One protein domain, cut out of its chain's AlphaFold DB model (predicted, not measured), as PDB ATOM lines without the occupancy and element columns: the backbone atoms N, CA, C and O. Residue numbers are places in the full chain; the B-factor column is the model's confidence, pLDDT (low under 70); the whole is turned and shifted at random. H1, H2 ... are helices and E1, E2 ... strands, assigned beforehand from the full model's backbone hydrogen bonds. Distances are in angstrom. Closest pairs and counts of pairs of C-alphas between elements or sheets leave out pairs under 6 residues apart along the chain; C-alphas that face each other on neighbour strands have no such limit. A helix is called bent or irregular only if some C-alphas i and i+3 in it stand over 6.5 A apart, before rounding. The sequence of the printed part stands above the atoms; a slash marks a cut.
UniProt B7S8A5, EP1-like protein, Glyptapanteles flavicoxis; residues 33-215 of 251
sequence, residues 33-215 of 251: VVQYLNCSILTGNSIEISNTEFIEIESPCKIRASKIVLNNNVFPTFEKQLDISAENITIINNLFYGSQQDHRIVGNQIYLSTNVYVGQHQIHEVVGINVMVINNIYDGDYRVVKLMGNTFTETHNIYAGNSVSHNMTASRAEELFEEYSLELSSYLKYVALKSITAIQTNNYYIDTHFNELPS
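This is residues 33 to 215 of the 251 residues of the protein "EP1-like protein" of Glyptapanteles flavicoxis (UniProt B7S8A5). The chain winds in stacked turns, a solenoid in which the long, sharply bent strands E4, E6, E8, E10 and E12 stack side by side, and the short strands E5, E7, E9, E11, E13 and E16 stack as a second, narrow wall. H1 packs on E10 and E12 near their bends, and H2 packs on H1. The printed part has 183 residues with sixteen named strands and two named helices, in the order E1 to E14, H1, H2, E15, E16; the class is mostly strand. Neighbour strands are parallel, in a branched sheet of eight, a sheet of six in the order E5, E7, E9, E11, E13, E16, and the pair E1 and E3. The whole is compact, with a radius of gyration of the C-alphas of 15.7 A and spans of 47 by 38 by 23 A.

The branched sheet holds E2, residues 43 to 50; E4, 61 to 71; E6, 81 to 92, 18.5 A; E8, 101 to 113, 18.0 A; E10, 122 to 134, 17.9 A; E12, 143 to 155, 17.6 A; E14, 164 to 170, 19.4 A; and E15, 197 to 201. The sheet of six holds E5, 74 to 76; E7, 95 to 97; E9, 116 to 118; E11, 137 to 139; E13, 158 to 160; and E16, 204 to 206. E1 is residues 33 to 37, from C-alpha 33 at (14.463, 20.160, 19.261), and E3 is 52 to 57. H1 is 173 to 180 and H2 186 to 190. C-alpha 206 is at (4.401, 50.612, 12.114).

The branched sheet is twisted, and E8 bends by 133 degrees at residue 108. E8 and E10 are parallel, with N 125 and O 103 2.8 A apart. E12 has E10 on one side, N 146 to O 124 at 2.8 A, and on the other side E14, N 167 to O 145 at 2.8 A, and E15, N 199 to O 152 at 2.9 A. E13 and E16 are parallel, with N 159 and O 204 2.8 A apart. The closest C-alphas of E3 and E5, Glu 53 and Val 74, are 4.5 A apart. H1 is on the branched sheet at a height of 8.9 A, over E10 and only just over E12, with 3 of its 8 C-alphas; its closest C-alphas to E12 are Ala 173 and Asn 150, 6.0 A. H1 and H2 touch, closest at Glu 174 and Lys 189, with C-alphas 5.8 A apart. In H1 every O i to N i+4 pair is within hydrogen-bond range; in H2 0 of 1 is, and 2 of 2 O i to N i+3 pairs are.

The C-alphas farthest apart, of Tyr 190 and Glu 212, are 47.8 A apart. The printed part has no cut and no long link. The mean pLDDT of the printed part is 92.8, and residue 194 alone is under 70.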
ATOM      1  N   VAL A  33      14.617  19.538  17.941       96.12
ATOM      2  CA  VAL A  33      14.463  20.160  19.261       96.12
ATOM      3  C   VAL A  33      15.707  19.876  20.097       96.12
ATOM      4  O   VAL A  33      16.065  18.718  20.328       96.12
ATOM      5  N   VAL A  34      16.365  20.933  20.564       95.62
ATOM      6  CA  VAL A  34      17.548  20.879  21.430       95.62
ATOM      7  C   VAL A  34      17.204  21.526  22.765       95.62
ATOM      8  O   VAL A  34      16.796  22.681  22.829       95.62
ATOM      9  N   GLN A  35      17.382  20.779  23.856       96.31
ATOM     10  CA  GLN A  35      16.997  21.247  25.192       96.31
ATOM     11  C   GLN A  35      17.797  22.471  25.644       96.31
ATOM     12  O   GLN A  35      17.244  23.385  26.242       96.31
ATOM     13  N   TYR A  36      19.094  22.500  25.350       96.00
ATOM     14  CA  TYR A  36      19.963  23.572  25.803       96.00
ATOM     15  C   TYR A  36      21.079  23.834  24.797       96.00
ATOM     16  O   TYR A  36      21.831  22.919  24.449       96.00
ATOM     17  N   LEU A  37      21.209  25.084  24.355       95.56
ATOM     18  CA  LEU A  37      22.365  25.542  23.594       95.56
ATOM     19  C   LEU A  37      23.457  26.035  24.543       95.56
ATOM     20  O   LEU A  37      23.330  27.092  25.160       95.56
ATOM     21  N   ASN A  38      24.557  25.289  24.598       94.38
ATOM     22  CA  ASN A  38      25.793  25.737  25.226       94.38
ATOM     23  C   ASN A  38      26.633  26.481  24.174       94.38
ATOM     24  O   ASN A  38      27.136  25.861  23.238       94.38
ATOM     25  N   CYS A  39      26.765  27.798  24.292       93.19
ATOM     26  CA  CYS A  39      27.500  28.624  23.335       93.19
ATOM     27  C   CYS A  39      29.002  28.641  23.635       93.19
ATOM     28  O   CYS A  39      29.809  28.737  22.714       93.19
ATOM     29  N   SER A  40      29.395  28.422  24.891       88.69
ATOM     30  CA  SER A  40      30.790  28.296  25.323       88.69
ATOM     31  C   SER A  40      31.558  27.180  24.599       88.69
ATOM     32  O   SER A  40      32.782  27.252  24.488       88.69
ATOM     33  N   ILE A  41      30.868  26.161  24.071       87.81
ATOM     34  CA  ILE A  41      31.489  25.102  23.251       87.81
ATOM     35  C   ILE A  41      31.536  25.431  21.750       87.81
ATOM     36  O   ILE A  41      32.231  24.745  20.996       87.81
ATOM     37  N   LEU A  42      30.825  26.468  21.299       88.56
ATOM     38  CA  LEU A  42      30.764  26.890  19.902       88.56
ATOM     39  C   LEU A  42      31.981  27.755  19.556       88.56
ATOM     40  O   LEU A  42      31.920  28.984  19.488       88.56
ATOM     41  N   THR A  43      33.107  27.081  19.334       82.19
ATOM     42  CA  THR A  43      34.377  27.694  18.929       82.19
ATOM     43  C   THR A  43      34.965  26.971  17.718       82.19
ATOM     44  O   THR A  43      34.692  25.791  17.491       82.19
ATOM     45  N   GLY A  44      35.790  27.659  16.927       84.19
ATOM     46  CA  GLY A  44      36.531  27.051  15.818       84.19
ATOM     47  C   GLY A  44      36.513  27.886  14.542       84.19
ATOM     48  O   GLY A  44      36.306  29.092  14.576       84.19
ATOM     49  N   ASN A  45      36.748  27.242  13.397       90.56
ATOM     50  CA  ASN A  45      36.838  27.946  12.112       90.56
ATOM     51  C   ASN A  45      35.460  28.222  11.497       90.56
ATOM     52  O   ASN A  45      35.273  29.242  10.841       90.56
ATOM     53  N   SER A  46      34.498  27.318  11.681       95.44
ATOM     54  CA  SER A  46      33.158  27.441  11.108       95.44
ATOM     55  C   SER A  46      32.124  26.852  12.054       95.44
ATOM     56  O   SER A  46      32.311  25.736  12.535       95.44
ATOM     57  N   ILE A  47      31.036  27.581  12.274       96.69
ATOM     58  CA  ILE A  47      29.865  27.148  13.039       96.69
ATOM     59  C   ILE A  47      28.658  27.261  12.116       96.69
ATOM     60  O   ILE A  47      28.429  28.310  11.516       96.69
ATOM     61  N   GLU A  48      27.903  26.178  11.994       97.00
ATOM     62  CA  GLU A  48      26.674  26.138  11.211       97.00
ATOM     63  C   GLU A  48      25.588  25.451  12.036       97.00
ATOM     64  O   GLU A  48      25.762  24.313  12.470       97.00
ATOM     65  N   ILE A  49      24.499  26.174  12.288       95.88
ATOM     66  CA  ILE A  49      23.327  25.681  13.011       95.88
ATOM     67  C   ILE A  49      22.126  25.936  12.116       95.88
ATOM     68  O   ILE A  49      21.848  27.085  11.757       95.88
ATOM     69  N   SER A  50      21.419  24.867  11.771       96.81
ATOM     70  CA  SER A  50      20.285  24.946  10.863       96.81
ATOM     71  C   SER A  50      19.106  24.126  11.366       96.81
ATOM     72  O   SER A  50      19.305  23.088  11.998       96.81
ATOM     73  N   ASN A  51      17.885  24.567  11.053       97.12
ATOM     74  CA  ASN A  51      16.642  23.828  11.304       97.12
ATOM     75  C   ASN A  51      16.493  23.345  12.763       97.12
ATOM     76  O   ASN A  51      16.034  22.227  13.006       97.12
ATOM     77  N   THR A  52      16.909  24.155  13.742       96.50
ATOM     78  CA  THR A  52      16.927  23.777  15.165       96.50
ATOM     79  C   THR A  52      16.029  24.683  16.003       96.50
ATOM     80  O   THR A  52      16.061  25.902  15.873       96.50
ATOM     81  N   GLU A  53      15.240  24.103  16.896       97.62
ATOM     82  CA  GLU A  53      14.498  24.820  17.932       97.62
ATOM     83  C   GLU A  53      15.152  24.573  19.288       97.62
ATOM     84  O   GLU A  53      15.313  23.428  19.716       97.62
ATOM     85  N   PHE A  54      15.546  25.651  19.961       97.38
ATOM     86  CA  PHE A  54      16.136  25.582  21.291       97.38
ATOM     87  C   PHE A  54      15.068  25.806  22.358       97.38
ATOM     88  O   PHE A  54      14.266  26.726  22.244       97.38
ATOM     89  N   ILE A  55      15.076  24.996  23.417       96.31
ATOM     90  CA  ILE A  55      14.218  25.228  24.594       96.31
ATOM     91  C   ILE A  55      14.853  26.259  25.529       96.31
ATOM     92  O   ILE A  55      14.166  27.107  26.095       96.31
ATOM     93  N   GLU A  56      16.178  26.235  25.645       95.25
ATOM     94  CA  GLU A  56      16.948  27.225  26.382       95.25
ATOM     95  C   GLU A  56      18.298  27.490  25.703       95.25
ATOM     96  O   GLU A  56      18.869  26.624  25.034       95.25
ATOM     97  N   ILE A  57      18.826  28.701  25.894       94.94
ATOM     98  CA  ILE A  57      20.179  29.084  25.489       94.94
ATOM     99  C   ILE A  57      20.971  29.629  26.681       94.94
ATOM    100  O   ILE A  57      20.408  30.250  27.598       94.94
ATOM    101  N   GLU A  58      22.283  29.403  26.661       93.75
ATOM    102  CA  GLU A  58      23.242  30.028  27.576       93.75
ATOM    103  C   GLU A  58      23.073  31.558  27.611       93.75
ATOM    104  O   GLU A  58      22.711  32.178  26.614       93.75
ATOM    105  N   SER A  59      23.316  32.185  28.765       88.69
ATOM    106  CA  SER A  59      23.297  33.646  28.901       88.69
ATOM    107  C   SER A  59      24.492  34.115  29.738       88.69
ATOM    108  O   SER A  59      24.582  33.722  30.903       88.69
ATOM    109  N   PRO A  60      25.400  34.940  29.188       89.69
ATOM    110  CA  PRO A  60      25.443  35.371  27.788       89.69
ATOM    111  C   PRO A  60      25.813  34.216  26.839       89.69
ATOM    112  O   PRO A  60      26.763  33.479  27.098       89.69
ATOM    113  N   CYS A  61      25.114  34.092  25.711       93.25
ATOM    114  CA  CYS A  61      25.482  33.173  24.635       93.25
ATOM    115  C   CYS A  61      26.525  33.849  23.741       93.25
ATOM    116  O   CYS A  61      26.203  34.765  22.986       93.25
ATOM    117  N   LYS A  62      27.785  33.409  23.824       92.44
ATOM    118  CA  LYS A  62      28.890  33.960  23.023       92.44
ATOM    119  C   LYS A  62      29.316  32.963  21.955       92.44
ATOM    120  O   LYS A  62      29.787  31.884  22.290       92.44
ATOM    121  N   ILE A  63      29.198  33.336  20.684       93.44
ATOM    122  CA  ILE A  63      29.560  32.495  19.538       93.44
ATOM    123  C   ILE A  63      30.713  33.161  18.788       93.44
ATOM    124  O   ILE A  63      30.589  34.303  18.337       93.44
ATOM    125  N   ARG A  64      31.849  32.461  18.664       92.44
ATOM    126  CA  ARG A  64      33.060  32.993  18.018       92.44
ATOM    127  C   ARG A  64      33.667  31.991  17.041       92.44
ATOM    128  O   ARG A  64      34.099  30.913  17.449       92.44
ATOM    129  N   ALA A  65      33.751  32.366  15.768       92.75
ATOM    130  CA  ALA A  65      34.417  31.573  14.732       92.75
ATOM    131  C   ALA A  65      34.897  32.441  13.566       92.75
ATOM    132  O   ALA A  65      34.631  33.631  13.539       92.75
ATOM    133  N   SER A  66      35.582  31.878  12.568       92.69
ATOM    134  CA  SER A  66      35.866  32.624  11.326       92.69
ATOM    135  C   SER A  66      34.623  32.753  10.437       92.69
ATOM    136  O   SER A  66      34.442  33.762   9.758       92.69
ATOM    137  N   LYS A  67      33.738  31.750  10.456       96.75
ATOM    138  CA  LYS A  67      32.463  31.738   9.734       96.75
ATOM    139  C   LYS A  67      31.328  31.271  10.645       96.75
ATOM    140  O   LYS A  67      31.470  30.253  11.317       96.75
ATOM    141  N   ILE A  68      30.201  31.975  10.634       98.31
ATOM    142  CA  ILE A  68      28.983  31.606  11.367       98.31
ATOM    143  C   ILE A  68      27.795  31.628  10.406       98.31
ATOM    144  O   ILE A  68      27.565  32.625   9.723       98.31
ATOM    145  N   VAL A  69      27.037  30.533  10.369       98.50
ATOM    146  CA  VAL A  69      25.776  30.417   9.626       98.50
ATOM    147  C   VAL A  69      24.681  29.937  10.574       98.50
ATOM    148  O   VAL A  69      24.771  28.842  11.119       98.50
ATOM    149  N   LEU A  70      23.646  30.752  10.763       98.38
ATOM    150  CA  LEU A  70      22.438  30.403  11.507       98.38
ATOM    151  C   LEU A  70      21.257  30.446  10.536       98.38
ATOM    152  O   LEU A  70      20.929  31.522  10.031       98.38
ATOM    153  N   ASN A  71      20.626  29.309  10.249       98.38
ATOM    154  CA  ASN A  71      19.532  29.232   9.279       98.38
ATOM    155  C   ASN A  71      18.291  28.513   9.827       98.38
ATOM    156  O   ASN A  71      18.371  27.361  10.234       98.38
ATOM    157  N   ASN A  72      17.118  29.142   9.760       98.00
ATOM    158  CA  ASN A  72      15.844  28.503  10.121       98.00
ATOM    159  C   ASN A  72      15.806  27.931  11.556       98.00
ATOM    160  O   ASN A  72      15.245  26.858  11.803       98.00
ATOM    161  N   ASN A  73      16.411  28.639  12.512       98.19
ATOM    162  CA  ASN A  73      16.379  28.256  13.922       98.19
ATOM    163  C   ASN A  73      15.348  29.057  14.722       98.19
ATOM    164  O   ASN A  73      14.941  30.146  14.321       98.19
ATOM    165  N   VAL A  74      14.973  28.531  15.886       98.12
ATOM    166  CA  VAL A  74      14.143  29.216  16.883       98.12
ATOM    167  C   VAL A  74      14.949  29.371  18.170       98.12
ATOM    168  O   VAL A  74      15.355  28.377  18.776       98.12
ATOM    169  N   PHE A  75      15.180  30.617  18.575       97.75
ATOM    170  CA  PHE A  75      15.926  30.989  19.772       97.75
ATOM    171  C   PHE A  75      14.991  31.622  20.816       97.75
ATOM    172  O   PHE A  75      14.412  32.679  20.549       97.75
ATOM    173  N   PRO A  76      14.872  31.041  22.021       95.69
ATOM    174  CA  PRO A  76      14.198  31.671  23.146       95.69
ATOM    175  C   PRO A  76      15.136  32.709  23.773       95.69
ATOM    176  O   PRO A  76      16.146  32.365  24.388       95.69
ATOM    177  N   THR A  77      14.818  33.990  23.613       91.69
ATOM    178  CA  THR A  77      15.707  35.115  23.951       91.69
ATOM    179  C   THR A  77      15.234  35.944  25.147       91.69
ATOM    180  O   THR A  77      15.777  37.017  25.404       91.69
ATOM    181  N   PHE A  78      14.267  35.446  25.930       93.62
ATOM    182  CA  PHE A  78      13.782  36.146  27.124       93.62
ATOM    183  C   PHE A  78      14.910  36.380  28.140       93.62
ATOM    184  O   PHE A  78      15.498  35.434  28.665       93.62
ATOM    185  N   GLU A  79      15.208  37.650  28.414       91.44
ATOM    186  CA  GLU A  79      16.334  38.089  29.247       91.44
ATOM    187  C   GLU A  79      17.720  37.572  28.804       91.44
ATOM    188  O   GLU A  79      18.662  37.575  29.603       91.44
ATOM    189  N   LYS A  80      17.883  37.155  27.543       91.12
ATOM    190  CA  LYS A  80      19.147  36.607  27.025       91.12
ATOM    191  C   LYS A  80      19.970  37.662  26.280       91.12
ATOM    192  O   LYS A  80      19.427  38.571  25.652       91.12
ATOM    193  N   GLN A  81      21.289  37.492  26.340       91.88
ATOM    194  CA  GLN A  81      22.262  38.224  25.528       91.88
ATOM    195  C   GLN A  81      22.908  37.257  24.527       91.88
ATOM    196  O   GLN A  81      23.379  36.188  24.926       91.88
ATOM    197  N   LEU A  82      22.955  37.640  23.252       94.19
ATOM    198  CA  LEU A  82      23.575  36.895  22.160       94.19
ATOM    199  C   LEU A  82      24.695  37.734  21.534       94.19
ATOM    200  O   LEU A  82      24.432  38.708  20.832       94.19
ATOM    201  N   ASP A  83      25.945  37.335  21.770       93.44
ATOM    202  CA  ASP A  83      27.135  37.962  21.191       93.44
ATOM    203  C   ASP A  83      27.714  37.054  20.092       93.44
ATOM    204  O   ASP A  83      28.283  35.996  20.377       93.44
ATOM    205  N   ILE A  84      27.621  37.474  18.834       95.12
ATOM    206  CA  ILE A  84      28.121  36.744  17.664       95.12
ATOM    207  C   ILE A  84      29.289  37.519  17.062       95.12
ATOM    208  O   ILE A  84      29.144  38.683  16.688       95.12
ATOM    209  N   SER A  85      30.447  36.873  16.935       94.44
ATOM    210  CA  SER A  85      31.623  37.469  16.299       94.44
ATOM    211  C   SER A  85      32.291  36.505  15.324       94.44
ATOM    212  O   SER A  85      32.645  35.381  15.690       94.44
ATOM    213  N   ALA A  86      32.439  36.941  14.070       94.50
ATOM    214  CA  ALA A  86      33.134  36.195  13.027       94.50
ATOM    215  C   ALA A  86      33.534  37.067  11.840       94.50
ATOM    216  O   ALA A  86      32.965  38.128  11.622       94.50
ATOM    217  N   GLU A  87      34.461  36.592  11.007       94.25
ATOM    218  CA  GLU A  87      34.786  37.293   9.760       94.25
ATOM    219  C   GLU A  87      33.583  37.299   8.811       94.25
ATOM    220  O   GLU A  87      33.267  38.336   8.237       94.25
ATOM    221  N   ASN A  88      32.882  36.166   8.698       96.62
ATOM    222  CA  ASN A  88      31.708  36.013   7.842       96.62
ATOM    223  C   ASN A  88      30.511  35.504   8.648       96.62
ATOM    224  O   ASN A  88      30.556  34.403   9.199       96.62
ATOM    225  N   ILE A  89      29.432  36.280   8.680       98.62
ATOM    226  CA  ILE A  89      28.209  35.985   9.427       98.62
ATOM    227  C   ILE A  89      27.029  35.944   8.462       98.62
ATOM    228  O   ILE A  89      26.793  36.876   7.695       98.62
ATOM    229  N   THR A  90      26.258  34.864   8.513       98.75
ATOM    230  CA  THR A  90      24.984  34.722   7.807       98.75
ATOM    231  C   THR A  90      23.924  34.261   8.793       98.75
ATOM    232  O   THR A  90      24.030  33.175   9.350       98.75
ATOM    233  N   ILE A  91      22.907  35.083   9.021       98.75
ATOM    234  CA  ILE A  91      21.792  34.773   9.919       98.75
ATOM    235  C   ILE A  91      20.525  34.965   9.104       98.75
ATOM    236  O   ILE A  91      20.184  36.091   8.736       98.75
ATOM    237  N   ILE A  92      19.872  33.862   8.756       98.62
ATOM    238  CA  ILE A  92      18.726  33.867   7.851       98.62
ATOM    239  C   ILE A  92      17.563  33.026   8.368       98.62
ATOM    240  O   ILE A  92      17.762  31.955   8.934       98.62
ATOM    241  N   ASN A  93      16.336  33.488   8.138       98.38
ATOM    242  CA  ASN A  93      15.112  32.750   8.470       98.38
ATOM    243  C   ASN A  93      14.982  32.344   9.952       98.38
ATOM    244  O   ASN A  93      14.277  31.386  10.255       98.38
ATOM    245  N   ASN A  94      15.674  33.004  10.885       98.62
ATOM    246  CA  ASN A  94      15.593  32.646  12.302       98.62
ATOM    247  C   ASN A  94      14.458  33.400  12.999       98.62
ATOM    248  O   ASN A  94      14.166  34.550  12.670       98.62
ATOM    249  N   LEU A  95      13.871  32.768  14.010       98.50
ATOM    250  CA  LEU A  95      12.961  33.392  14.963       98.50
ATOM    251  C   LEU A  95      13.688  33.586  16.294       98.50
ATOM    252  O   LEU A  95      14.154  32.619  16.893       98.50
ATOM    253  N   PHE A  96      13.739  34.821  16.776       98.31
ATOM    254  CA  PHE A  96      14.203  35.174  18.114       98.31
ATOM    255  C   PHE A  96      13.003  35.661  18.923       98.31
ATOM    256  O   PHE A  96      12.401  36.682  18.589       98.31
ATOM    257  N   TYR A  97      12.623  34.912  19.953       96.50
ATOM    258  CA  TYR A  97      11.367  35.116  20.673       96.50
ATOM    259  C   TYR A  97      11.600  35.275  22.179       96.50
ATOM    260  O   TYR A  97      12.109  34.372  22.846       96.50
ATOM    261  N   GLY A  98      11.189  36.419  22.724       95.69
ATOM    262  CA  GLY A  98      11.285  36.760  24.143       95.69
ATOM    263  C   GLY A  98      11.478  38.261  24.361       95.69
ATOM    264  O   GLY A  98      11.917  38.974  23.473       95.69
ATOM    265  N   SER A  99      11.149  38.776  25.541       95.12
ATOM    266  CA  SER A  99      11.404  40.183  25.881       95.12
ATOM    267  C   SER A  99      12.790  40.381  26.492       95.12
ATOM    268  O   SER A  99      13.385  39.458  27.048       95.12
ATOM    269  N   GLN A 100      13.287  41.614  26.447       93.31
ATOM    270  CA  GLN A 100      14.592  42.018  26.952       93.31
ATOM    271  C   GLN A 100      15.746  41.321  26.217       93.31
ATOM    272  O   GLN A 100      16.635  40.752  26.862       93.31
ATOM    273  N   GLN A 101      15.703  41.358  24.885       93.06
ATOM    274  CA  GLN A 101      16.698  40.750  23.999       93.06
ATOM    275  C   GLN A 101      17.874  41.705  23.778       93.06
ATOM    276  O   GLN A 101      17.661  42.880  23.482       93.06
ATOM    277  N   ASP A 102      19.100  41.195  23.857       92.62
ATOM    278  CA  ASP A 102      20.304  41.929  23.455       92.62
ATOM    279  C   ASP A 102      21.096  41.115  22.431       92.62
ATOM    280  O   ASP A 102      21.622  40.047  22.748       92.62
ATOM    281  N   HIS A 103      21.145  41.602  21.194       95.25
ATOM    282  CA  HIS A 103      21.875  40.988  20.094       95.25
ATOM    283  C   HIS A 103      23.025  41.887  19.665       95.25
ATOM    284  O   HIS A 103      22.810  42.975  19.126       95.25
ATOM    285  N   ARG A 104      24.247  41.376  19.802       94.50
ATOM    286  CA  ARG A 104      25.457  42.011  19.292       94.50
ATOM    287  C   ARG A 104      26.107  41.142  18.232       94.50
ATOM    288  O   ARG A 104      26.527  40.023  18.512       94.50
ATOM    289  N   ILE A 105      26.246  41.674  17.027       96.81
ATOM    290  CA  ILE A 105      26.776  40.957  15.870       96.81
ATOM    291  C   ILE A 105      27.932  41.771  15.294       96.81
ATOM    292  O   ILE A 105      27.719  42.871  14.791       96.81
ATOM    293  N   VAL A 106      29.154  41.239  15.366       95.75
ATOM    294  CA  VAL A 106      30.369  41.943  14.924       95.75
ATOM    295  C   VAL A 106      31.161  41.104  13.924       95.75
ATOM    296  O   VAL A 106      31.509  39.961  14.216       95.75
ATOM    297  N   GLY A 107      31.490  41.655  12.755       94.88
ATOM    298  CA  GLY A 107      32.206  40.893  11.734       94.88
ATOM    299  C   GLY A 107      32.672  41.670  10.512       94.88
ATOM    300  O   GLY A 107      32.448  42.867  10.393       94.88
ATOM    301  N   ASN A 108      33.322  40.998   9.562       93.62
ATOM    302  CA  ASN A 108      33.812  41.667   8.348       93.62
ATOM    303  C   ASN A 108      32.715  41.701   7.278       93.62
ATOM    304  O   ASN A 108      32.490  42.728   6.642       93.62
ATOM    305  N   GLN A 109      32.011  40.588   7.089       95.69
ATOM    306  CA  GLN A 109      30.863  40.457   6.200       95.69
ATOM    307  C   GLN A 109      29.676  39.935   7.003       95.69
ATOM    308  O   GLN A 109      29.735  38.838   7.555       95.69
ATOM    309  N   ILE A 110      28.599  40.713   7.069       98.50
ATOM    310  CA  ILE A 110      27.389  40.363   7.810       98.50
ATOM    311  C   ILE A 110      26.203  40.379   6.855       98.50
ATOM    312  O   ILE A 110      25.928  41.392   6.215       98.50
ATOM    313  N   TYR A 111      25.475  39.266   6.808       98.69
ATOM    314  CA  TYR A 111      24.218  39.140   6.083       98.69
ATOM    315  C   TYR A 111      23.108  38.666   7.022       98.69
ATOM    316  O   TYR A 111      23.120  37.521   7.482       98.69
ATOM    317  N   LEU A 112      22.159  39.556   7.313       98.69
ATOM    318  CA  LEU A 112      20.976  39.290   8.128       98.69
ATOM    319  C   LEU A 112      19.746  39.377   7.232       98.69
ATOM    320  O   LEU A 112      19.429  40.465   6.741       98.69
ATOM    321  N   SER A 113      19.039  38.265   7.016       98.62
ATOM    322  CA  SER A 113      17.845  38.311   6.173       98.62
ATOM    323  C   SER A 113      16.677  37.453   6.628       98.62
ATOM    324  O   SER A 113      16.857  36.314   7.043       98.62
ATOM    325  N   THR A 114      15.466  38.000   6.518       98.50
ATOM    326  CA  THR A 114      14.225  37.257   6.795       98.50
ATOM    327  C   THR A 114      14.182  36.693   8.222       98.50
ATOM    328  O   THR A 114      13.556  35.674   8.483       98.50
ATOM    329  N   ASN A 115      14.862  37.341   9.173       98.75
ATOM    330  CA  ASN A 115      14.747  36.986  10.583       98.75
ATOM    331  C   ASN A 115      13.571  37.723  11.215       98.75
ATOM    332  O   ASN A 115      13.236  38.840  10.813       98.75
ATOM    333  N   VAL A 116      12.979  37.108  12.232       98.50
ATOM    334  CA  VAL A 116      11.870  37.671  12.998       98.50
ATOM    335  C   VAL A 116      12.303  37.808  14.454       98.50
ATOM    336  O   VAL A 116      12.710  36.830  15.077       98.50
ATOM    337  N   TYR A 117      12.213  39.018  14.992       98.12
ATOM    338  CA  TYR A 117      12.544  39.362  16.373       98.12
ATOM    339  C   TYR A 117      11.263  39.769  17.096       98.12
ATOM    340  O   TYR A 117      10.678  40.801  16.778       98.12
ATOM    341  N   VAL A 118      10.814  38.957  18.049       97.94
ATOM    342  CA  VAL A 118       9.511  39.106  18.710       97.94
ATOM    343  C   VAL A 118       9.698  39.311  20.208       97.94
ATOM    344  O   VAL A 118      10.235  38.435  20.886       97.94
ATOM    345  N   GLY A 119       9.217  40.434  20.736       95.69
ATOM    346  CA  GLY A 119       9.194  40.738  22.168       95.69
ATOM    347  C   GLY A 119       9.569  42.180  22.484       95.69
ATOM    348  O   GLY A 119       9.985  42.936  21.618       95.69
ATOM    349  N   GLN A 120       9.429  42.575  23.740       94.56
ATOM    350  CA  GLN A 120       9.611  43.964  24.173       94.56
ATOM    351  C   GLN A 120      11.073  44.236  24.553       94.56
ATOM    352  O   GLN A 120      11.787  43.295  24.893       94.56
ATOM    353  N   HIS A 121      11.517  45.494  24.580       93.81
ATOM    354  CA  HIS A 121      12.863  45.890  25.030       93.81
ATOM    355  C   HIS A 121      13.980  45.187  24.248       93.81
ATOM    356  O   HIS A 121      14.662  44.295  24.755       93.81
ATOM    357  N   GLN A 122      14.148  45.573  22.990       94.12
ATOM    358  CA  GLN A 122      15.079  44.929  22.067       94.12
ATOM    359  C   GLN A 122      16.299  45.816  21.813       94.12
ATOM    360  O   GLN A 122      16.156  47.000  21.505       94.12
ATOM    361  N   ILE A 123      17.498  45.245  21.896       94.06
ATOM    362  CA  ILE A 123      18.747  45.897  21.491       94.06
ATOM    363  C   ILE A 123      19.369  45.090  20.358       94.06
ATOM    364  O   ILE A 123      19.594  43.887  20.482       94.06
ATOM    365  N   HIS A 124      19.660  45.770  19.253       95.38
ATOM    366  CA  HIS A 124      20.332  45.202  18.094       95.38
ATOM    367  C   HIS A 124      21.534  46.067  17.728       95.38
ATOM    368  O   HIS A 124      21.384  47.149  17.169       95.38
ATOM    369  N   GLU A 125      22.735  45.585  18.034       94.88
ATOM    370  CA  GLU A 125      24.004  46.207  17.664       94.88
ATOM    371  C   GLU A 125      24.674  45.361  16.576       94.88
ATOM    372  O   GLU A 125      25.121  44.242  16.830       94.88
ATOM    373  N   VAL A 126      24.734  45.879  15.350       96.31
ATOM    374  CA  VAL A 126      25.327  45.192  14.195       96.31
ATOM    375  C   VAL A 126      26.458  46.039  13.637       96.31
ATOM    376  O   VAL A 126      26.241  47.163  13.183       96.31
ATOM    377  N   VAL A 127      27.672  45.493  13.665       94.44
ATOM    378  CA  VAL A 127      28.890  46.231  13.332       94.44
ATOM    379  C   VAL A 127      29.765  45.432  12.387       94.44
ATOM    380  O   VAL A 127      30.188  44.323  12.707       94.44
ATOM    381  N   GLY A 128      30.104  45.999  11.233       93.62
ATOM    382  CA  GLY A 128      31.040  45.321  10.353       93.62
ATOM    383  C   GLY A 128      31.548  46.106   9.167       93.62
ATOM    384  O   GLY A 128      31.144  47.230   8.916       93.62
ATOM    385  N   ILE A 129      32.465  45.515   8.406       92.69
ATOM    386  CA  ILE A 129      33.012  46.188   7.220       92.69
ATOM    387  C   ILE A 129      31.955  46.273   6.117       92.69
ATOM    388  O   ILE A 129      31.735  47.346   5.567       92.69
ATOM    389  N   ASN A 130      31.283  45.163   5.821       94.00
ATOM    390  CA  ASN A 130      30.172  45.105   4.879       94.00
ATOM    391  C   ASN A 130      28.964  44.502   5.587       94.00
ATOM    392  O   ASN A 130      29.002  43.334   5.981       94.00
ATOM    393  N   VAL A 131      27.904  45.288   5.749       97.12
ATOM    394  CA  VAL A 131      26.709  44.872   6.487       97.12
ATOM    395  C   VAL A 131      25.476  44.941   5.599       97.12
ATOM    396  O   VAL A 131      25.200  45.948   4.955       97.12
ATOM    397  N   MET A 132      24.705  43.865   5.564       98.06
ATOM    398  CA  MET A 132      23.484  43.785   4.781       98.06
ATOM    399  C   MET A 132      22.349  43.250   5.651       98.06
ATOM    400  O   MET A 132      22.413  42.123   6.136       98.06
ATOM    401  N   VAL A 133      21.318  44.074   5.847       98.25
ATOM    402  CA  VAL A 133      20.157  43.802   6.708       98.25
ATOM    403  C   VAL A 133      18.891  43.930   5.867       98.25
ATOM    404  O   VAL A 133      18.492  45.035   5.497       98.25
ATOM    405  N   ILE A 134      18.286  42.802   5.494       98.31
ATOM    406  CA  ILE A 134      17.232  42.767   4.471       98.31
ATOM    407  C   ILE A 134      16.026  41.938   4.905       98.31
ATOM    408  O   ILE A 134      16.184  40.777   5.268       98.31
ATOM    409  N   ASN A 135      14.808  42.457   4.740       98.44
ATOM    410  CA  ASN A 135      13.564  41.709   4.988       98.44
ATOM    411  C   ASN A 135      13.408  41.185   6.429       98.44
ATOM    412  O   ASN A 135      12.736  40.178   6.638       98.44
ATOM    413  N   ASN A 136      14.050  41.795   7.427       98.50
ATOM    414  CA  ASN A 136      13.864  41.394   8.822       98.50
ATOM    415  C   ASN A 136      12.612  42.055   9.406       98.50
ATOM    416  O   ASN A 136      12.258  43.178   9.041       98.50
ATOM    417  N   ILE A 137      11.958  41.360  10.330       98.25
ATOM    418  CA  ILE A 137      10.793  41.859  11.057       98.25
ATOM    419  C   ILE A 137      11.180  41.996  12.518       98.25
ATOM    420  O   ILE A 137      11.633  41.039  13.141       98.25
ATOM    421  N   TYR A 138      10.962  43.178  13.065       97.50
ATOM    422  CA  TYR A 138      11.146  43.473  14.469       97.50
ATOM    423  C   TYR A 138       9.786  43.863  15.050       97.50
ATOM    424  O   TYR A 138       9.210  44.871  14.645       97.50
ATOM    425  N   ASP A 139       9.262  43.062  15.972       97.38
ATOM    426  CA  ASP A 139       7.919  43.164  16.545       97.38
ATOM    427  C   ASP A 139       8.009  43.339  18.071       97.38
ATOM    428  O   ASP A 139       8.360  42.399  18.789       97.38
ATOM    429  N   GLY A 140       7.728  44.555  18.555       95.19
ATOM    430  CA  GLY A 140       7.694  44.930  19.975       95.19
ATOM    431  C   GLY A 140       8.126  46.373  20.251       95.19
ATOM    432  O   GLY A 140       8.737  47.020  19.403       95.19
ATOM    433  N   ASP A 141       7.824  46.870  21.447       93.38
ATOM    434  CA  ASP A 141       8.124  48.235  21.882       93.38
ATOM    435  C   ASP A 141       9.538  48.373  22.464       93.38
ATOM    436  O   ASP A 141      10.167  47.402  22.904       93.38
ATOM    437  N   TYR A 142      10.010  49.622  22.530       92.44
ATOM    438  CA  TYR A 142      11.288  50.027  23.124       92.44
ATOM    439  C   TYR A 142      12.481  49.336  22.469       92.44
ATOM    440  O   TYR A 142      13.141  48.468  23.052       92.44
ATOM    441  N   ARG A 143      12.770  49.743  21.238       93.44
ATOM    442  CA  ARG A 143      13.833  49.152  20.429       93.44
ATOM    443  C   ARG A 143      14.982  50.116  20.224       93.44
ATOM    444  O   ARG A 143      14.775  51.254  19.820       93.44
ATOM    445  N   VAL A 144      16.198  49.623  20.419       94.31
ATOM    446  CA  VAL A 144      17.424  50.320  20.036       94.31
ATOM    447  C   VAL A 144      18.111  49.519  18.940       94.31
ATOM    448  O   VAL A 144      18.458  48.356  19.136       94.31
ATOM    449  N   VAL A 145      18.306  50.140  17.782       94.25
ATOM    450  CA  VAL A 145      19.050  49.570  16.656       94.25
ATOM    451  C   VAL A 145      20.260  50.451  16.383       94.25
ATOM    452  O   VAL A 145      20.116  51.625  16.051       94.25
ATOM    453  N   LYS A 146      21.454  49.870  16.493       93.50
ATOM    454  CA  LYS A 146      22.721  50.480  16.087       93.50
ATOM    455  C   LYS A 146      23.307  49.670  14.941       93.50
ATOM    456  O   LYS A 146      23.716  48.526  15.131       93.50
ATOM    457  N   LEU A 147      23.378  50.285  13.767       93.94
ATOM    458  CA  LEU A 147      23.993  49.710  12.577       93.94
ATOM    459  C   LEU A 147      25.240  50.515  12.223       93.94
ATOM    460  O   LEU A 147      25.154  51.710  11.952       93.94
ATOM    461  N   MET A 148      26.404  49.879  12.218       92.69
ATOM    462  CA  MET A 148      27.660  50.561  11.915       92.69
ATOM    463  C   MET A 148      28.454  49.776  10.882       92.69
ATOM    464  O   MET A 148      28.629  48.563  11.004       92.69
ATOM    465  N   GLY A 149      28.968  50.459   9.864       92.81
ATOM    466  CA  GLY A 149      29.859  49.787   8.933       92.81
ATOM    467  C   GLY A 149      30.505  50.653   7.878       92.81
ATOM    468  O   GLY A 149      30.141  51.812   7.698       92.81
ATOM    469  N   ASN A 150      31.487  50.081   7.180       92.88
ATOM    470  CA  ASN A 150      32.167  50.782   6.093       92.88
ATOM    471  C   ASN A 150      31.277  50.880   4.864       92.88
ATOM    472  O   ASN A 150      31.070  51.965   4.317       92.88
ATOM    473  N   THR A 151      30.663  49.764   4.501       92.31
ATOM    474  CA  THR A 151      29.502  49.757   3.632       92.31
ATOM    475  C   THR A 151      28.350  49.070   4.345       92.31
ATOM    476  O   THR A 151      28.526  48.015   4.960       92.31
ATOM    477  N   PHE A 152      27.159  49.657   4.284       93.50
ATOM    478  CA  PHE A 152      25.962  48.966   4.724       93.50
ATOM    479  C   PHE A 152      24.752  49.235   3.839       93.50
ATOM    480  O   PHE A 152      24.591  50.301   3.241       93.50
ATOM    481  N   THR A 153      23.902  48.219   3.751       95.81
ATOM    482  CA  THR A 153      22.599  48.272   3.097       95.81
ATOM    483  C   THR A 153      21.552  47.736   4.051       95.81
ATOM    484  O   THR A 153      21.623  46.587   4.484       95.81
ATOM    485  N   GLU A 154      20.558  48.560   4.337       97.25
ATOM    486  CA  GLU A 154      19.386  48.186   5.102       97.25
ATOM    487  C   GLU A 154      18.142  48.399   4.244       97.25
ATOM    488  O   GLU A 154      17.874  49.509   3.775       97.25
ATOM    489  N   THR A 155      17.388  47.336   3.972       97.56
ATOM    490  CA  THR A 155      16.230  47.469   3.091       97.56
ATOM    491  C   THR A 155      15.103  46.489   3.371       97.56
ATOM    492  O   THR A 155      15.342  45.343   3.744       97.56
ATOM    493  N   HIS A 156      13.865  46.934   3.146       98.00
ATOM    494  CA  HIS A 156      12.661  46.112   3.301       98.00
ATOM    495  C   HIS A 156      12.472  45.531   4.710       98.00
ATOM    496  O   HIS A 156      11.786  44.526   4.876       98.00
ATOM    497  N   ASN A 157      13.067  46.138   5.741       97.75
ATOM    498  CA  ASN A 157      12.838  45.717   7.120       97.75
ATOM    499  C   ASN A 157      11.547  46.342   7.660       97.75
ATOM    500  O   ASN A 157      11.183  47.460   7.287       97.75
ATOM    501  N   ILE A 158      10.864  45.623   8.547       97.31
ATOM    502  CA  ILE A 158       9.644  46.076   9.216       97.31
ATOM    503  C   ILE A 158       9.955  46.275  10.695       97.31
ATOM    504  O   ILE A 158      10.368  45.338  11.375       97.31
ATOM    505  N   TYR A 159       9.711  47.477  11.199       96.25
ATOM    506  CA  TYR A 159       9.820  47.838  12.604       96.25
ATOM    507  C   TYR A 159       8.409  48.095  13.135       96.25
ATOM    508  O   TYR A 159       7.862  49.179  12.958       96.25
ATOM    509  N   ALA A 160       7.817  47.079  13.754       95.50
ATOM    510  CA  ALA A 160       6.501  47.127  14.377       95.50
ATOM    511  C   ALA A 160       6.621  47.392  15.888       95.50
ATOM    512  O   ALA A 160       7.444  46.751  16.556       95.50
ATOM    513  N   GLY A 161       5.809  48.315  16.407       91.38
ATOM    514  CA  GLY A 161       5.807  48.782  17.795       91.38
ATOM    515  C   GLY A 161       6.214  50.246  17.956       91.38
ATOM    516  O   GLY A 161       6.604  50.921  17.004       91.38
ATOM    517  N   ASN A 162       6.120  50.727  19.189       86.62
ATOM    518  CA  ASN A 162       6.401  52.098  19.587       86.62
ATOM    519  C   ASN A 162       7.831  52.261  20.115       86.62
ATOM    520  O   ASN A 162       8.469  51.319  20.592       86.62
ATOM    521  N   SER A 163       8.310  53.505  20.073       87.06
ATOM    522  CA  SER A 163       9.567  53.935  20.697       87.06
ATOM    523  C   SER A 163      10.780  53.178  20.144       87.06
ATOM    524  O   SER A 163      11.346  52.278  20.770       87.06
ATOM    525  N   VAL A 164      11.193  53.580  18.940       88.69
ATOM    526  CA  VAL A 164      12.381  53.063  18.255       88.69
ATOM    527  C   VAL A 164      13.457  54.148  18.214       88.69
ATOM    528  O   VAL A 164      13.241  55.218  17.650       88.69
ATOM    529  N   SER A 165      14.633  53.852  18.761       91.56
ATOM    530  CA  SER A 165      15.866  54.595  18.499       91.56
ATOM    531  C   SER A 165      16.671  53.826  17.459       91.56
ATOM    532  O   SER A 165      17.073  52.686  17.695       91.56
ATOM    533  N   HIS A 166      16.856  54.415  16.280       92.00
ATOM    534  CA  HIS A 166      17.563  53.780  15.175       92.00
ATOM    535  C   HIS A 166      18.714  54.669  14.712       92.00
ATOM    536  O   HIS A 166      18.505  55.691  14.059       92.00
ATOM    537  N   ASN A 167      19.935  54.271  15.054       91.31
ATOM    538  CA  ASN A 167      21.151  54.964  14.666       91.31
ATOM    539  C   ASN A 167      21.937  54.130  13.654       91.31
ATOM    540  O   ASN A 167      22.388  53.022  13.951       91.31
ATOM    541  N   MET A 168      22.142  54.696  12.469       89.62
ATOM    542  CA  MET A 168      23.010  54.110  11.458       89.62
ATOM    543  C   MET A 168      24.205  55.024  11.217       89.62
ATOM    544  O   MET A 168      24.042  56.202  10.901       89.62
ATOM    545  N   THR A 169      25.410  54.477  11.324       90.94
ATOM    546  CA  THR A 169      26.650  55.237  11.159       90.94
ATOM    547  C   THR A 169      27.542  54.567  10.124       90.94
ATOM    548  O   THR A 169      27.937  53.410  10.253       90.94
ATOM    549  N   ALA A 170      27.868  55.312   9.072       91.06
ATOM    550  CA  ALA A 170      28.835  54.874   8.080       91.06
ATOM    551  C   ALA A 170      30.234  55.281   8.557       91.06
ATOM    552  O   ALA A 170      30.477  56.465   8.789       91.06
ATOM    553  N   SER A 171      31.136  54.317   8.712       89.88
ATOM    554  CA  SER A 171      32.414  54.520   9.403       89.88
ATOM    555  C   SER A 171      33.591  53.963   8.630       89.88
ATOM    556  O   SER A 171      33.477  53.036   7.825       89.88
ATOM    557  N   ARG A 172      34.769  54.526   8.862       88.56
ATOM    558  CA  ARG A 172      35.994  53.977   8.275       88.56
ATOM    559  C   ARG A 172      36.364  52.652   8.936       88.56
ATOM    560  O   ARG A 172      35.990  52.389  10.077       88.56
ATOM    561  N   ALA A 173      37.108  51.814   8.219       86.94
ATOM    562  CA  ALA A 173      37.574  50.537   8.759       86.94
ATOM    563  C   ALA A 173      38.448  50.736  10.008       86.94
ATOM    564  O   ALA A 173      38.362  49.951  10.949       86.94
ATOM    565  N   GLU A 174      39.243  51.808  10.037       85.56
ATOM    566  CA  GLU A 174      40.093  52.167  11.169       85.56
ATOM    567  C   GLU A 174      39.265  52.556  12.404       85.56
ATOM    568  O   GLU A 174      39.536  52.054  13.490       85.56
ATOM    569  N   GLU A 175      38.213  53.362  12.230       86.81
ATOM    570  CA  GLU A 175      37.290  53.776  13.304       86.81
ATOM    571  C   GLU A 175      36.536  52.570  13.888       86.81
ATOM    572  O   GLU A 175      36.459  52.396  15.104       86.81
ATOM    573  N   LEU A 176      36.041  51.681  13.016       87.69
ATOM    574  CA  LEU A 176      35.422  50.416  13.421       87.69
ATOM    575  C   LEU A 176      36.400  49.552  14.225       87.69
ATOM    576  O   LEU A 176      36.032  48.966  15.240       87.69
ATOM    577  N   PHE A 177      37.655  49.466  13.784       86.75
ATOM    578  CA  PHE A 177      38.671  48.680  14.474       86.75
ATOM    579  C   PHE A 177      39.049  49.280  15.834       86.75
ATOM    580  O   PHE A 177      39.268  48.525  16.776       86.75
ATOM    581  N   GLU A 178      39.104  50.605  15.980       85.62
ATOM    582  CA  GLU A 178      39.375  51.253  17.272       85.62
ATOM    583  C   GLU A 178      38.333  50.881  18.339       85.62
ATOM    584  O   GLU A 178      38.704  50.580  19.477       85.62
ATOM    585  N   GLU A 179      37.050  50.827  17.971       84.38
ATOM    586  CA  GLU A 179      35.957  50.489  18.895       84.38
ATOM    587  C   GLU A 179      35.789  48.965  19.100       84.38
ATOM    588  O   GLU A 179      35.489  48.533  20.214       84.38
ATOM    589  N   TYR A 180      36.049  48.139  18.073       87.56
ATOM    590  CA  TYR A 180      35.765  46.687  18.057       87.56
ATOM    591  C   TYR A 180      37.003  45.799  17.824       87.56
ATOM    592  O   TYR A 180      36.911  44.694  17.285       87.56
ATOM    593  N   SER A 181      38.190  46.266  18.222       86.56
ATOM    594  CA  SER A 181      39.475  45.571  17.987       86.56
ATOM    595  C   SER A 181      39.570  44.153  18.563       86.56
ATOM    596  O   SER A 181      40.418  43.378  18.120       86.56
ATOM    597  N   LEU A 182      38.744  43.805  19.555       84.44
ATOM    598  CA  LEU A 182      38.727  42.467  20.158       84.44
ATOM    599  C   LEU A 182      37.929  41.453  19.327       84.44
ATOM    600  O   LEU A 182      38.122  40.248  19.495       84.44
ATOM    601  N   GLU A 183      37.024  41.925  18.473       87.69
ATOM    602  CA  GLU A 183      36.119  41.106  17.664       87.69
ATOM    603  C   GLU A 183      36.472  41.121  16.173       87.69
ATOM    604  O   GLU A 183      36.214  40.141  15.476       87.69
ATOM    605  N   LEU A 184      37.049  42.217  15.679       84.81
ATOM    606  CA  LEU A 184      37.426  42.377  14.278       84.81
ATOM    607  C   LEU A 184      38.826  41.824  13.988       84.81
ATOM    608  O   LEU A 184      39.746  41.909  14.802       84.81
ATOM    609  N   SER A 185      39.012  41.294  12.777       82.19
ATOM    610  CA  SER A 185      40.300  40.743  12.351       82.19
ATOM    611  C   SER A 185      41.392  41.818  12.339       82.19
ATOM    612  O   SER A 185      41.234  42.886  11.748       82.19
ATOM    613  N   SER A 186      42.561  41.506  12.902       81.88
ATOM    614  CA  SER A 186      43.670  42.460  13.056       81.88
ATOM    615  C   SER A 186      44.214  43.028  11.742       81.88
ATOM    616  O   SER A 186      44.847  44.082  11.752       81.88
ATOM    617  N   TYR A 187      43.996  42.348  10.609       78.00
ATOM    618  CA  TYR A 187      44.419  42.857   9.304       78.00
ATOM    619  C   TYR A 187      43.675  44.144   8.927       78.00
ATOM    620  O   TYR A 187      44.254  44.982   8.239       78.00
ATOM    621  N   LEU A 188      42.443  44.338   9.420       79.31
ATOM    622  CA  LEU A 188      41.620  45.519   9.142       79.31
ATOM    623  C   LEU A 188      42.247  46.818   9.643       79.31
ATOM    624  O   LEU A 188      42.028  47.857   9.031       79.31
ATOM    625  N   LYS A 189      43.123  46.748  10.653       75.56
ATOM    626  CA  LYS A 189      43.938  47.880  11.119       75.56
ATOM    627  C   LYS A 189      44.734  48.557   9.995       75.56
ATOM    628  O   LYS A 189      45.086  49.727  10.106       75.56
ATOM    629  N   TYR A 190      45.065  47.811   8.942       74.88
ATOM    630  CA  TYR A 190      45.916  48.266   7.845       74.88
ATOM    631  C   TYR A 190      45.155  48.426   6.523       74.88
ATOM    632  O   TYR A 190      45.774  48.716   5.496       74.88
ATOM    633  N   VAL A 191      43.835  48.210   6.513       75.00
ATOM    634  CA  VAL A 191      43.027  48.294   5.292       75.00
ATOM    635  C   VAL A 191      42.420  49.686   5.168       75.00
ATOM    636  O   VAL A 191      41.428  49.998   5.816       75.00
ATOM    637  N   ALA A 192      42.958  50.483   4.246       72.50
ATOM    638  CA  ALA A 192      42.364  51.757   3.860       72.50
ATOM    639  C   ALA A 192      41.226  51.536   2.845       72.50
ATOM    640  O   ALA A 192      41.450  51.516   1.629       72.50
ATOM    641  N   LEU A 193      39.995  51.362   3.331       76.06
ATOM    642  CA  LEU A 193      38.806  51.302   2.474       76.06
ATOM    643  C   LEU A 193      38.315  52.717   2.160       76.06
ATOM    644  O   LEU A 193      37.878  53.458   3.035       76.06
ATOM    645  N   LYS A 194      38.408  53.102   0.882       67.50
ATOM    646  CA  LYS A 194      38.113  54.474   0.436       67.50
ATOM    647  C   LYS A 194      36.622  54.780   0.299       67.50
ATOM    648  O   LYS A 194      36.246  55.945   0.387       67.50
ATOM    649  N   SER A 195      35.787  53.779   0.035       73.50
ATOM    650  CA  SER A 195      34.350  53.971  -0.157       73.50
ATOM    651  C   SER A 195      33.609  53.735   1.149       73.50
ATOM    652  O   SER A 195      33.571  52.608   1.629       73.50
ATOM    653  N   ILE A 196      32.999  54.787   1.684       84.62
ATOM    654  CA  ILE A 196      31.990  54.672   2.733       84.62
ATOM    655  C   ILE A 196      30.629  54.755   2.047       84.62
ATOM    656  O   ILE A 196      30.407  55.648   1.224       84.62
ATOM    657  N   THR A 197      29.725  53.818   2.309       87.69
ATOM    658  CA  THR A 197      28.402  53.813   1.667       87.69
ATOM    659  C   THR A 197      27.333  53.339   2.634       87.69
ATOM    660  O   THR A 197      27.459  52.278   3.230       87.69
ATOM    661  N   ALA A 198      26.267  54.124   2.750       90.69
ATOM    662  CA  ALA A 198      25.090  53.822   3.548       90.69
ATOM    663  C   ALA A 198      23.865  53.879   2.639       90.69
ATOM    664  O   ALA A 198      23.583  54.925   2.052       90.69
ATOM    665  N   ILE A 199      23.158  52.763   2.499       92.19
ATOM    666  CA  ILE A 199      21.918  52.692   1.724       92.19
ATOM    667  C   ILE A 199      20.807  52.236   2.652       92.19
ATOM    668  O   ILE A 199      20.872  51.140   3.201       92.19
ATOM    669  N   GLN A 200      19.770  53.060   2.776       93.44
ATOM    670  CA  GLN A 200      18.543  52.708   3.474       93.44
ATOM    671  C   GLN A 200      17.356  52.913   2.534       93.44
ATOM    672  O   GLN A 200      17.150  54.019   2.036       93.44
ATOM    673  N   THR A 201      16.593  51.858   2.246       94.81
ATOM    674  CA  THR A 201      15.457  51.945   1.307       94.81
ATOM    675  C   THR A 201      14.324  51.006   1.696       94.81
ATOM    676  O   THR A 201      14.567  49.880   2.112       94.81
ATOM    677  N   ASN A 202      13.073  51.430   1.512       95.56
ATOM    678  CA  ASN A 202      11.882  50.589   1.708       95.56
ATOM    679  C   ASN A 202      11.754  49.962   3.110       95.56
ATOM    680  O   ASN A 202      11.166  48.898   3.241       95.56
ATOM    681  N   ASN A 203      12.303  50.583   4.155       94.94
ATOM    682  CA  ASN A 203      12.022  50.165   5.528       94.94
ATOM    683  C   ASN A 203      10.670  50.728   5.981       94.94
ATOM    684  O   ASN A 203      10.353  51.885   5.698       94.94
ATOM    685  N   TYR A 204       9.900  49.922   6.704       95.69
ATOM    686  CA  TYR A 204       8.562  50.262   7.176       95.69
ATOM    687  C   TYR A 204       8.555  50.381   8.695       95.69
ATOM    688  O   TYR A 204       9.029  49.483   9.385       95.69
ATOM    689  N   TYR A 205       7.982  51.465   9.206       94.44
ATOM    690  CA  TYR A 205       7.767  51.688  10.634       94.44
ATOM    691  C   TYR A 205       6.261  51.678  10.885       94.44
ATOM    692  O   TYR A 205       5.518  52.366  10.183       94.44
ATOM    693  N   ILE A 206       5.815  50.840  11.816       94.12
ATOM    694  CA  ILE A 206       4.401  50.612  12.114       94.12
ATOM    695  C   ILE A 206       4.219  50.761  13.624       94.12
ATOM    696  O   ILE A 206       4.822  50.013  14.383       94.12
ATOM    697  N   ASP A 207       3.343  51.663  14.058       89.62
ATOM    698  CA  ASP A 207       3.154  52.004  15.483       89.62
ATOM    699  C   ASP A 207       2.498  50.880  16.314       89.62
ATOM    700  O   ASP A 207       2.337  50.974  17.528       89.62
ATOM    701  N   THR A 208       2.062  49.803  15.661       90.94
ATOM    702  CA  THR A 208       1.426  48.649  16.300       90.94
ATOM    703  C   THR A 208       2.309  47.424  16.148       90.94
ATOM    704  O   THR A 208       2.682  47.056  15.035       90.94
ATOM    705  N   HIS A 209       2.616  46.794  17.276       91.12
ATOM    706  CA  HIS A 209       3.239  45.479  17.343       91.12
ATOM    707  C   HIS A 209       2.147  44.396  17.445       91.12
ATOM    708  O   HIS A 209       1.026  44.681  17.868       91.12
ATOM    709  N   PHE A 210       2.450  43.157  17.058       92.44
ATOM    710  CA  PHE A 210       1.470  42.056  17.022       92.44
ATOM    711  C   PHE A 210       1.730  40.985  18.081       92.44
ATOM    712  O   PHE A 210       0.888  40.116  18.307       92.44
ATOM    713  N   ASN A 211       2.884  41.034  18.743       91.38
ATOM    714  CA  ASN A 211       3.216  40.085  19.796       91.38
ATOM    715  C   ASN A 211       2.465  40.359  21.111       91.38
ATOM    716  O   ASN A 211       2.246  41.506  21.485       91.38
ATOM    717  N   GLU A 212       2.150  39.297  21.853       92.44
ATOM    718  CA  GLU A 212       1.509  39.362  23.178       92.44
ATOM    719  C   GLU A 212       2.504  39.088  24.322       92.44
ATOM    720  O   GLU A 212       2.122  38.723  25.436       92.44
ATOM    721  N   LEU A 213       3.810  39.200  24.053       93.06
ATOM    722  CA  LEU A 213       4.836  38.865  25.034       93.06
ATOM    723  C   LEU A 213       4.880  39.896  26.170       93.06
ATOM    724  O   LEU A 213       4.893  41.101  25.909       93.06
ATOM    725  N   PRO A 214       4.987  39.456  27.438       92.00
ATOM    726  CA  PRO A 214       5.109  40.374  28.560       92.00
ATOM    727  C   PRO A 214       6.422  41.152  28.472       92.00
ATOM    728  O   PRO A 214       7.469  40.586  28.163       92.00
ATOM    729  N   SER A 215       6.393  42.439  28.814       87.94
ATOM    730  CA  SER A 215       7.583  43.300  28.807       87.94
ATOM    731  C   SER A 215       8.635  42.916  29.856       87.94
ATOM    732  O   SER A 215       9.838  43.113  29.671       87.94
TER     733      SER A 215